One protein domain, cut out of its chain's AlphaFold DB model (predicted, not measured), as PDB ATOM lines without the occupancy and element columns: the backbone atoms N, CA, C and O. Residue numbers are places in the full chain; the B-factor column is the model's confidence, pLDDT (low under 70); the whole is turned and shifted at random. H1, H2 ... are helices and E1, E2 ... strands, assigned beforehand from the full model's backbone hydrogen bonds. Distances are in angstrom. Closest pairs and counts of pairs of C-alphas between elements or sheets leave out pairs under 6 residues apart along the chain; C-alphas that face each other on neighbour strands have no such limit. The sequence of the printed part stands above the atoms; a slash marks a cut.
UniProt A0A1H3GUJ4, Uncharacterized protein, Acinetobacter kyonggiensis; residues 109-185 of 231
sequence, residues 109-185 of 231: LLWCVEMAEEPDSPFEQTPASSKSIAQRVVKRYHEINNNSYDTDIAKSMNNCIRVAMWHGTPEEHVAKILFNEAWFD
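What this domain is: This is residues 109 to 185 of the 231 residues of an uncharacterized protein of Acinetobacter kyonggiensis (UniProt A0A1H3GUJ4). A small twisted antiparallel sheet of three strands has one long helix, H1, laid along one face over E1 and E3, while H2 folds back from the far end of H1 as the second leg of a helical hairpin. The short H3 crosses edge strand E2 on the other face, and the last short helix, H4, is near H1 but off the sheet. The printed part has 77 residues, with four named helices and three named strands in the order E1 E2 H1 H2 E3 H3 H4; the sheet order is E2 E1 E3, and the class is mixed, helices and strands. The whole is compact, with a radius of gyration of the C-alphas of 12.7 A, and flat, spanning 40 by 29 by 16 A.

How they stand to each other: Start at E1, residues 111 to 115, the inner strand. It forms an antiparallel hairpin with E2, residues 124 to 128, where N 113 and O 126 are 2.9 A apart, within hydrogen-bond range. On its other side is E3, residues 161 to 165, also antiparallel; look for N 114 and O 162 at 2.8 A. The sheet is only just strongly twisted, its C-alphas lying up to 4.3 A off the best plane. H1, residues 131 to 148, is on the sheet at a height of 9.7 A and runs along the strands, at 1 degree to E1 on the local plane; these are two layers, a helix on one face of a sheet. Its closest C-alphas to E3 are those of Ala 134 and Val 163, 5.8 A apart. E2, H1 with H2, residues 151 to 159, and E3 form a split strand-helix-strand unit, two strands running the same way with E1 between them, and its crossover is right-handed. H1 touches H2 with residues 141 to 148 alone, at a shallow tilt of 24 degrees, opposite ways; the closest C-alphas are those of Asn 145 and Ala 154, 5.1 A apart. H2 is not on the sheet. H3, residues 170 to 175, is on the opposite face from H1, over E2, and its closest C-alphas to E2 are those of His 173 and Pro 127, 5.8 A apart. H4, residues 181 to 185, is close to H1 but not clearly touching, with the C-alphas of Glu 181 and Ile 133 closest at 7.2 A. In H1, H2 and H3 every O i to N i+4 pair is within hydrogen-bond range; H4 has 0 of 1, but 2 of 2 O i to N i+3 pairs.

Where its parts are: Find C-alpha 111 at (-2.143, -25.721, 36.828), where E1 begins its 13.3 A; E2 covers 12.9 A and E3 13.2 A. From C-alpha 131 at (0.682, -23.716, 41.023), H1 runs 25.8 A; H2 covers 12.3 A. H4 ends at C-alpha 185, (-2.997, -36.681, 53.620).

The domain as a whole: The C-alphas of Asp 150 and Glu 171 are the two farthest apart, at 40.1 A. The printed part has no cut and no long link. Confidence is under 70 at residues 109, 119 and 167 to 168.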
ATOM      1  N   LEU A 109      -4.671 -18.754  35.013       63.91
ATOM      2  CA  LEU A 109      -3.839 -19.913  34.718       63.91
ATOM      3  C   LEU A 109      -4.301 -21.105  35.542       63.91
ATOM      4  O   LEU A 109      -4.366 -21.064  36.772       63.91
ATOM      5  N   LEU A 110      -4.547 -22.197  34.839       78.50
ATOM      6  CA  LEU A 110      -4.870 -23.479  35.428       78.50
ATOM      7  C   LEU A 110      -3.612 -24.333  35.447       78.50
ATOM      8  O   LEU A 110      -2.844 -24.358  34.485       78.50
ATOM      9  N   TRP A 111      -3.388 -25.010  36.565       82.81
ATOM     10  CA  TRP A 111      -2.143 -25.721  36.828       82.81
ATOM     11  C   TRP A 111      -2.385 -27.220  36.896       82.81
ATOM     12  O   TRP A 111      -3.459 -27.675  37.290       82.81
ATOM     13  N   CYS A 112      -1.377 -27.992  36.524       84.38
ATOM     14  CA  CYS A 112      -1.393 -29.443  36.603       84.38
ATOM     15  C   CYS A 112       0.007 -29.979  36.912       84.38
ATOM     16  O   CYS A 112       1.002 -29.246  36.905       84.38
ATOM     17  N   VAL A 113       0.067 -31.275  37.188       90.25
ATOM     18  CA  VAL A 113       1.309 -32.042  37.176       90.25
ATOM     19  C   VAL A 113       1.285 -32.920  35.937       90.25
ATOM     20  O   VAL A 113       0.295 -33.602  35.678       90.25
ATOM     21  N   GLU A 114       2.361 -32.856  35.170       89.56
ATOM     22  CA  GLU A 114       2.616 -33.733  34.038       89.56
ATOM     23  C   GLU A 114       3.446 -34.923  34.500       89.56
ATOM     24  O   GLU A 114       4.463 -34.735  35.173       89.56
ATOM     25  N   MET A 115       2.999 -36.126  34.144       88.00
ATOM     26  CA  MET A 115       3.690 -37.377  34.443       88.00
ATOM     27  C   MET A 115       3.825 -38.223  33.179       88.00
ATOM     28  O   MET A 115       2.863 -38.358  32.431       88.00
ATOM     29  N   ALA A 116       5.009 -38.779  32.949       84.19
ATOM     30  CA  ALA A 116       5.275 -39.769  31.913       84.19
ATOM     31  C   ALA A 116       5.687 -41.096  32.568       84.19
ATOM     32  O   ALA A 116       6.256 -41.097  33.662       84.19
ATOM     33  N   GLU A 117       5.380 -42.218  31.918       81.56
ATOM     34  CA  GLU A 117       5.787 -43.547  32.396       81.56
ATOM     35  C   GLU A 117       7.309 -43.730  32.291       81.56
ATOM     36  O   GLU A 117       7.958 -44.171  33.238       81.56
ATOM     37  N   GLU A 118       7.875 -43.304  31.161       75.69
ATOM     38  CA  GLU A 118       9.306 -43.316  30.862       75.69
ATOM     39  C   GLU A 118       9.745 -41.964  30.258       75.69
ATOM     40  O   GLU A 118       8.896 -41.203  29.785       75.69
ATOM     41  N   PRO A 119      11.051 -41.629  30.244       67.62
ATOM     42  CA  PRO A 119      11.529 -40.321  29.779       67.62
ATOM     43  C   PRO A 119      11.170 -39.961  28.330       67.62
ATOM     44  O   PRO A 119      11.135 -38.781  27.983       67.62
ATOM     45  N   ASP A 120      10.943 -40.960  27.481       73.12
ATOM     46  CA  ASP A 120      10.548 -40.834  26.077       73.12
ATOM     47  C   ASP A 120       9.037 -41.021  25.850       73.12
ATOM     48  O   ASP A 120       8.549 -40.843  24.729       73.12
ATOM     49  N   SER A 121       8.281 -41.332  26.905       72.38
ATOM     50  CA  SER A 121       6.829 -41.470  26.853       72.38
ATOM     51  C   SER A 121       6.122 -40.109  26.826       72.38
ATOM     52  O   SER A 121       6.641 -39.111  27.340       72.38
ATOM     53  N   PRO A 122       4.910 -40.029  26.245       76.31
ATOM     54  CA  PRO A 122       4.116 -38.811  26.294       76.31
ATOM     55  C   PRO A 122       3.727 -38.469  27.738       76.31
ATOM     56  O   PRO A 122       3.397 -39.344  28.536       76.31
ATOM     57  N   PHE A 123       3.729 -37.176  28.057       79.25
ATOM     58  CA  PHE A 123       3.283 -36.683  29.357       79.25
ATOM     59  C   PHE A 123       1.758 -36.610  29.428       79.25
ATOM     60  O   PHE A 123       1.110 -35.989  28.583       79.25
ATOM     61  N   GLU A 124       1.197 -37.159  30.499       87.38
ATOM     62  CA  GLU A 124      -0.211 -37.031  30.848       87.38
ATOM     63  C   GLU A 124      -0.418 -35.929  31.889       87.38
ATOM     64  O   GLU A 124       0.327 -35.817  32.866       87.38
ATOM     65  N   GLN A 125      -1.455 -35.109  31.700       85.75
ATOM     66  CA  GLN A 125      -1.770 -34.011  32.611       85.75
ATOM     67  C   GLN A 125      -2.770 -34.430  33.683       85.75
ATOM     68  O   GLN A 125      -3.884 -34.860  33.391       85.75
ATOM     69  N   THR A 126      -2.408 -34.187  34.939       95.06
ATOM     70  CA  THR A 126      -3.299 -34.353  36.087       95.06
ATOM     71  C   THR A 126      -3.525 -33.002  36.782       95.06
ATOM     72  O   THR A 126      -2.572 -32.424  37.317       95.06
ATOM     73  N   PRO A 127      -4.757 -32.461  36.779       93.69
ATOM     74  CA  PRO A 127      -5.055 -31.133  37.310       93.69
ATOM     75  C   PRO A 127      -4.706 -30.930  38.788       93.69
ATOM     76  O   PRO A 127      -4.929 -31.798  39.638       93.69
ATOM     77  N   ALA A 128      -4.227 -29.723  39.087       93.88
ATOM     78  CA  ALA A 128      -3.944 -29.226  40.423       93.88
ATOM     79  C   ALA A 128      -4.722 -27.936  40.706       93.88
ATOM     80  O   ALA A 128      -4.869 -27.077  39.838       93.88
ATOM     81  N   SER A 129      -5.173 -27.761  41.946       93.31
ATOM     82  CA  SER A 129      -5.966 -26.593  42.343       93.31
ATOM     83  C   SER A 129      -5.185 -25.272  42.317       93.31
ATOM     84  O   SER A 129      -5.791 -24.206  42.341       93.31
ATOM     85  N   SER A 130      -3.848 -25.318  42.289       87.25
ATOM     86  CA  SER A 130      -2.983 -24.146  42.117       87.25
ATOM     87  C   SER A 130      -1.560 -24.541  41.698       87.25
ATOM     88  O   SER A 130      -1.152 -25.700  41.823       87.25
ATOM     89  N   LYS A 131      -0.759 -23.549  41.282       83.94
ATOM     90  CA  LYS A 131       0.682 -23.716  41.023       83.94
ATOM     91  C   LYS A 131       1.434 -24.241  42.245       83.94
ATOM     92  O   LYS A 131       2.269 -25.131  42.117       83.94
ATOM     93  N   SER A 132       1.140 -23.690  43.425       88.19
ATOM     94  CA  SER A 132       1.811 -24.073  44.671       88.19
ATOM     95  C   SER A 132       1.512 -25.523  45.049       88.19
ATOM     96  O   SER A 132       2.403 -26.231  45.519       88.19
ATOM     97  N   ILE A 133       0.289 -25.990  44.785       96.31
ATOM     98  CA  ILE A 133      -0.087 -27.392  44.960       96.31
ATOM     99  C   ILE A 133       0.674 -28.273  43.970       96.31
ATOM    100  O   ILE A 133       1.335 -29.210  44.408       96.31
ATOM    101  N   ALA A 134       0.686 -27.938  42.674       88.50
ATOM    102  CA  ALA A 134       1.439 -28.700  41.673       88.50
ATOM    103  C   ALA A 134       2.935 -28.817  42.031       88.50
ATOM    104  O   ALA A 134       3.500 -29.908  41.996       88.50
ATOM    105  N   GLN A 135       3.568 -27.720  42.463       87.19
ATOM    106  CA  GLN A 135       4.969 -27.710  42.908       87.19
ATOM    107  C   GLN A 135       5.213 -28.632  44.107       87.19
ATOM    108  O   GLN A 135       6.195 -29.374  44.130       87.19
ATOM    109  N   ARG A 136       4.322 -28.607  45.104       96.50
ATOM    110  CA  ARG A 136       4.422 -29.488  46.275       96.50
ATOM    111  C   ARG A 136       4.217 -30.956  45.908       96.50
ATOM    112  O   ARG A 136       4.885 -31.807  46.487       96.50
ATOM    113  N   VAL A 137       3.340 -31.256  44.951       97.00
ATOM    114  CA  VAL A 137       3.133 -32.622  44.450       97.00
ATOM    115  C   VAL A 137       4.394 -33.143  43.768       97.00
ATOM    116  O   VAL A 137       4.892 -34.195  44.160       97.00
ATOM    117  N   VAL A 138       4.961 -32.386  42.820       91.50
ATOM    118  CA  VAL A 138       6.223 -32.752  42.147       91.50
ATOM    119  C   VAL A 138       7.331 -32.983  43.172       91.50
ATOM    120  O   VAL A 138       7.999 -34.013  43.137       91.50
ATOM    121  N   LYS A 139       7.469 -32.077  44.149       94.25
ATOM    122  CA  LYS A 139       8.447 -32.223  45.230       94.25
ATOM    123  C   LYS A 139       8.247 -33.518  46.027       94.25
ATOM    124  O   LYS A 139       9.224 -34.217  46.272       94.25
ATOM    125  N   ARG A 140       7.007 -33.857  46.405       97.44
ATOM    126  CA  ARG A 140       6.699 -35.102  47.130       97.44
ATOM    127  C   ARG A 140       7.103 -36.334  46.316       97.44
ATOM    128  O   ARG A 140       7.747 -37.224  46.861       97.44
ATOM    129  N   TYR A 141       6.777 -36.376  45.023       96.12
ATOM    130  CA  TYR A 141       7.200 -37.471  44.142       96.12
ATOM    131  C   TYR A 141       8.724 -37.563  44.022       96.12
ATOM    132  O   TYR A 141       9.282 -38.656  44.108       96.12
ATOM    133  N   HIS A 142       9.413 -36.429  43.890       93.25
ATOM    134  CA  HIS A 142      10.875 -36.409  43.836       93.25
ATOM    135  C   HIS A 142      11.510 -36.920  45.131       93.25
ATOM    136  O   HIS A 142      12.461 -37.696  45.082       93.25
ATOM    137  N   GLU A 143      10.976 -36.541  46.293       95.75
ATOM    138  CA  GLU A 143      11.420 -37.060  47.592       95.75
ATOM    139  C   GLU A 143      11.208 -38.577  47.698       95.75
ATOM    140  O   GLU A 143      12.123 -39.294  48.106       95.75
ATOM    141  N   ILE A 144      10.046 -39.075  47.265       96.12
ATOM    142  CA  ILE A 144       9.746 -40.511  47.198       96.12
ATOM    143  C   ILE A 144      10.783 -41.244  46.338       96.12
ATOM    144  O   ILE A 144      11.364 -42.233  46.794       96.12
ATOM    145  N   ASN A 145      11.047 -40.755  45.126       94.31
ATOM    146  CA  ASN A 145      11.984 -41.379  44.194       94.31
ATOM    147  C   ASN A 145      13.416 -41.369  44.739       94.31
ATOM    148  O   ASN A 145      14.080 -42.405  44.739       94.31
ATOM    149  N   ASN A 146      13.867 -40.232  45.274       93.81
ATOM    150  CA  ASN A 146      15.212 -40.073  45.836       93.81
ATOM    151  C   ASN A 146      15.457 -40.965  47.062       93.81
ATOM    152  O   ASN A 146      16.589 -41.364  47.315       93.81
ATOM    153  N   ASN A 147      14.414 -41.274  47.837       95.56
ATOM    154  CA  ASN A 147      14.519 -42.207  48.960       95.56
ATOM    155  C   ASN A 147      14.435 -43.680  48.512       95.56
ATOM    156  O   ASN A 147      14.958 -44.571  49.187       95.56
ATOM    157  N   SER A 148      13.758 -43.957  47.393       92.56
ATOM    158  CA  SER A 148      13.415 -45.319  46.966       92.56
ATOM    159  C   SER A 148      14.412 -45.938  45.989       92.56
ATOM    160  O   SER A 148      14.538 -47.166  45.966       92.56
ATOM    161  N   TYR A 149      15.134 -45.127  45.220       91.69
ATOM    162  CA  TYR A 149      16.009 -45.579  44.141       91.69
ATOM    163  C   TYR A 149      17.423 -45.011  44.262       91.69
ATOM    164  O   TYR A 149      17.652 -44.016  44.949       91.69
ATOM    165  N   ASP A 150      18.365 -45.633  43.556       93.12
ATOM    166  CA  ASP A 150      19.701 -45.072  43.377       93.12
ATOM    167  C   ASP A 150      19.641 -43.768  42.571       93.12
ATOM    168  O   ASP A 150      18.724 -43.549  41.775       93.12
ATOM    169  N   THR A 151      20.648 -42.913  42.755       90.69
ATOM    170  CA  THR A 151      20.689 -41.535  42.240       90.69
ATOM    171  C   THR A 151      20.317 -41.403  40.760       90.69
ATOM    172  O   THR A 151      19.570 -40.493  40.407       90.69
ATOM    173  N   ASP A 152      20.814 -42.282  39.889       89.06
ATOM    174  CA  ASP A 152      20.583 -42.161  38.444       89.06
ATOM    175  C   ASP A 152      19.162 -42.579  38.044       89.06
ATOM    176  O   ASP A 152      18.524 -41.909  37.231       89.06
ATOM    177  N   ILE A 153      18.620 -43.617  38.685       89.50
ATOM    178  CA  ILE A 153      17.228 -44.042  38.491       89.50
ATOM    179  C   ILE A 153      16.283 -42.968  39.035       89.50
ATOM    180  O   ILE A 153      15.335 -42.580  38.355       89.50
ATOM    181  N   ALA A 154      16.566 -42.435  40.228       89.81
ATOM    182  CA  ALA A 154      15.773 -41.369  40.827       89.81
ATOM    183  C   ALA A 154      15.744 -40.116  39.940       89.81
ATOM    184  O   ALA A 154      14.676 -39.554  39.715       89.81
ATOM    185  N   LYS A 155      16.889 -39.706  39.374       82.12
ATOM    186  CA  LYS A 155      16.955 -38.597  38.407       82.12
ATOM    187  C   LYS A 155      16.107 -38.864  37.165       82.12
ATOM    188  O   LYS A 155      15.349 -37.985  36.771       82.12
ATOM    189  N   SER A 156      16.213 -40.059  36.582       83.19
ATOM    190  CA  SER A 156      15.417 -40.442  35.410       83.19
ATOM    191  C   SER A 156      13.913 -40.340  35.694       83.19
ATOM    192  O   SER A 156      13.185 -39.658  34.977       83.19
ATOM    193  N   MET A 157      13.463 -40.907  36.819       86.00
ATOM    194  CA  MET A 157      12.063 -40.839  37.252       86.00
ATOM    195  C   MET A 157      11.610 -39.403  37.541       86.00
ATOM    196  O   MET A 157      10.501 -39.010  37.191       86.00
ATOM    197  N   ASN A 158      12.469 -38.582  38.148       85.31
ATOM    198  CA  ASN A 158      12.144 -37.191  38.458       85.31
ATOM    199  C   ASN A 158      11.978 -36.330  37.203       85.31
ATOM    200  O   ASN A 158      11.143 -35.427  37.207       85.31
ATOM    201  N   ASN A 159      12.713 -36.627  36.128       83.00
ATOM    202  CA  ASN A 159      12.554 -35.947  34.840       83.00
ATOM    203  C   ASN A 159      11.196 -36.239  34.183       83.00
ATOM    204  O   ASN A 159      10.723 -35.440  33.377       83.00
ATOM    205  N   CYS A 160      10.548 -37.340  34.566       82.12
ATOM    206  CA  CYS A 160       9.226 -37.724  34.083       82.12
ATOM    207  C   CYS A 160       8.086 -37.050  34.857       82.12
ATOM    208  O   CYS A 160       6.929 -37.325  34.566       82.12
ATOM    209  N   ILE A 161       8.366 -36.188  35.847       85.94
ATOM    210  CA  ILE A 161       7.344 -35.564  36.701       85.94
ATOM    211  C   ILE A 161       7.618 -34.065  36.825       85.94
ATOM    212  O   ILE A 161       8.619 -33.656  37.419       85.94
ATOM    213  N   ARG A 162       6.716 -33.222  36.308       84.06
ATOM    214  CA  ARG A 162       6.921 -31.764  36.274       84.06
ATOM    215  C   ARG A 162       5.650 -30.950  36.481       84.06
ATOM    216  O   ARG A 162       4.535 -31.421  36.286       84.06
ATOM    217  N   VAL A 163       5.831 -29.691  36.871       78.12
ATOM    218  CA  VAL A 163       4.739 -28.710  36.927       78.12
ATOM    219  C   VAL A 163       4.479 -28.195  35.521       78.12
ATOM    220  O   VAL A 163       5.420 -27.810  34.831       78.12
ATOM    221  N   ALA A 164       3.211 -28.125  35.133       74.56
ATOM    222  CA  ALA A 164       2.804 -27.588  33.844       74.56
ATOM    223  C   ALA A 164       1.521 -26.757  33.963       74.56
ATOM    224  O   ALA A 164       0.839 -26.743  34.995       74.56
ATOM    225  N   MET A 165       1.212 -26.038  32.889       75.44
ATOM    226  CA  MET A 165      -0.093 -25.416  32.708       75.44
ATOM    227  C   MET A 165      -1.064 -26.430  32.109       75.44
ATOM    228  O   MET A 165      -0.702 -27.173  31.201       75.44
ATOM    229  N   TRP A 166      -2.304 -26.424  32.585       77.12
ATOM    230  CA  TRP A 166      -3.360 -27.275  32.053       77.12
ATOM    231  C   TRP A 166      -3.715 -26.879  30.616       77.12
ATOM    232  O   TRP A 166      -3.941 -25.703  30.327       77.12
ATOM    233  N   HIS A 167      -3.765 -27.865  29.723       64.06
ATOM    234  CA  HIS A 167      -4.057 -27.681  28.300       64.06
ATOM    235  C   HIS A 167      -5.545 -27.849  27.955       64.06
ATOM    236  O   HIS A 167      -5.967 -27.421  26.881       64.06
ATOM    237  N   GLY A 168      -6.332 -28.471  28.838       60.81
ATOM    238  CA  GLY A 168      -7.771 -28.655  28.648       60.81
ATOM    239  C   GLY A 168      -8.591 -27.409  28.995       60.81
ATOM    240  O   GLY A 168      -8.074 -26.345  29.343       60.81
ATOM    241  N   THR A 169      -9.909 -27.552  28.942       72.38
ATOM    242  CA  THR A 169     -10.839 -26.478  29.315       72.38
ATOM    243  C   THR A 169     -10.852 -26.232  30.833       72.38
ATOM    244  O   THR A 169     -10.510 -27.134  31.610       72.38
ATOM    245  N   PRO A 170     -11.266 -25.036  31.294       71.75
ATOM    246  CA  PRO A 170     -11.503 -24.779  32.714       71.75
ATOM    247  C   PRO A 170     -12.509 -25.731  33.359       71.75
ATOM    248  O   PRO A 170     -12.321 -26.155  34.497       71.75
ATOM    249  N   GLU A 171     -13.555 -26.107  32.630       79.75
ATOM    250  CA  GLU A 171     -14.581 -27.029  33.107       79.75
ATOM    251  C   GLU A 171     -14.000 -28.429  33.343       79.75
ATOM    252  O   GLU A 171     -14.249 -29.041  34.383       79.75
ATOM    253  N   GLU A 172     -13.169 -28.921  32.418       78.62
ATOM    254  CA  GLU A 172     -12.459 -30.193  32.585       78.62
ATOM    255  C   GLU A 172     -11.437 -30.143  33.712       78.62
ATOM    256  O   GLU A 172     -11.290 -31.133  34.428       78.62
ATOM    257  N   HIS A 173     -10.744 -29.009  33.874       86.81
ATOM    258  CA  HIS A 173      -9.795 -28.816  34.967       86.81
ATOM    259  C   HIS A 173     -10.491 -29.028  36.302       86.81
ATOM    260  O   HIS A 173     -10.110 -29.935  37.033       86.81
ATOM    261  N   VAL A 174     -11.560 -28.264  36.562       85.88
ATOM    262  CA  VAL A 174     -12.329 -28.314  37.814       85.88
ATOM    263  C   VAL A 174     -12.921 -29.703  38.048       85.88
ATOM    264  O   VAL A 174     -12.843 -30.218  39.163       85.88
ATOM    265  N   ALA A 175     -13.467 -30.338  37.006       88.88
ATOM    266  CA  ALA A 175     -14.056 -31.672  37.109       88.88
ATOM    267  C   ALA A 175     -13.032 -32.774  37.434       88.88
ATOM    268  O   ALA A 175     -13.401 -33.807  37.993       88.88
ATOM    269  N   LYS A 176     -11.757 -32.568  37.080       91.31
ATOM    270  CA  LYS A 176     -10.676 -33.553  37.219       91.31
ATOM    271  C   LYS A 176      -9.595 -33.126  38.221       91.31
ATOM    272  O   LYS A 176      -8.525 -33.732  38.224       91.31
ATOM    273  N   ILE A 177      -9.838 -32.116  39.071       92.69
ATOM    274  CA  ILE A 177      -8.900 -31.742  40.145       92.69
ATOM    275  C   ILE A 177      -8.650 -32.955  41.035       92.69
ATOM    276  O   ILE A 177      -9.489 -33.332  41.852       92.69
ATOM    277  N   LEU A 178      -7.455 -33.525  40.895       95.88
ATOM    278  CA  LEU A 178      -6.954 -34.574  41.772       95.88
ATOM    279  C   LEU A 178      -6.064 -33.969  42.851       95.88
ATOM    280  O   LEU A 178      -6.202 -34.283  44.033       95.88
ATOM    281  N   PHE A 179      -5.153 -33.085  42.446       97.19
ATOM    282  CA  PHE A 179      -4.190 -32.500  43.358       97.19
ATOM    283  C   PHE A 179      -4.766 -31.259  44.030       97.19
ATOM    284  O   PHE A 179      -4.984 -30.217  43.412       97.19
ATOM    285  N   ASN A 180      -4.989 -31.385  45.330       96.50
ATOM    286  CA  ASN A 180      -5.434 -30.341  46.242       96.50
ATOM    287  C   ASN A 180      -4.779 -30.588  47.615       96.50
ATOM    288  O   ASN A 180      -3.965 -31.500  47.756       96.50
ATOM    289  N   GLU A 181      -5.109 -29.791  48.631       97.19
ATOM    290  CA  GLU A 181      -4.513 -29.969  49.965       97.19
ATOM    291  C   GLU A 181      -4.787 -31.357  50.566       97.19
ATOM    292  O   GLU A 181      -3.873 -31.975  51.102       97.19
ATOM    293  N   ALA A 182      -5.999 -31.900  50.402       96.12
ATOM    294  CA  ALA A 182      -6.373 -33.199  50.966       96.12
ATOM    295  C   ALA A 182      -5.584 -34.372  50.356       96.12
ATOM    296  O   ALA A 182      -5.432 -35.416  50.988       96.12
ATOM    297  N   TRP A 183      -5.040 -34.215  49.144       97.06
ATOM    298  CA  TRP A 183      -4.201 -35.239  48.520       97.06
ATOM    299  C   TRP A 183      -2.912 -35.517  49.318       97.06
ATOM    300  O   TRP A 183      -2.400 -36.639  49.310       97.06
ATOM    301  N   PHE A 184      -2.391 -34.526  50.051       96.00
ATOM    302  CA  PHE A 184      -1.181 -34.701  50.862       96.00
ATOM    303  C   PHE A 184      -1.387 -35.597  52.087       96.00
ATOM    304  O   PHE A 184      -0.412 -36.168  52.576       96.00
ATOM    305  N   ASP A 185      -2.634 -35.786  52.517       94.50
ATOM    306  CA  ASP A 185      -2.997 -36.681  53.620       94.50
ATOM    307  C   ASP A 185      -3.250 -38.123  53.146       94.50
ATOM    308  O   ASP A 185      -3.436 -39.035  53.957       94.50
TER     309      ASP A 185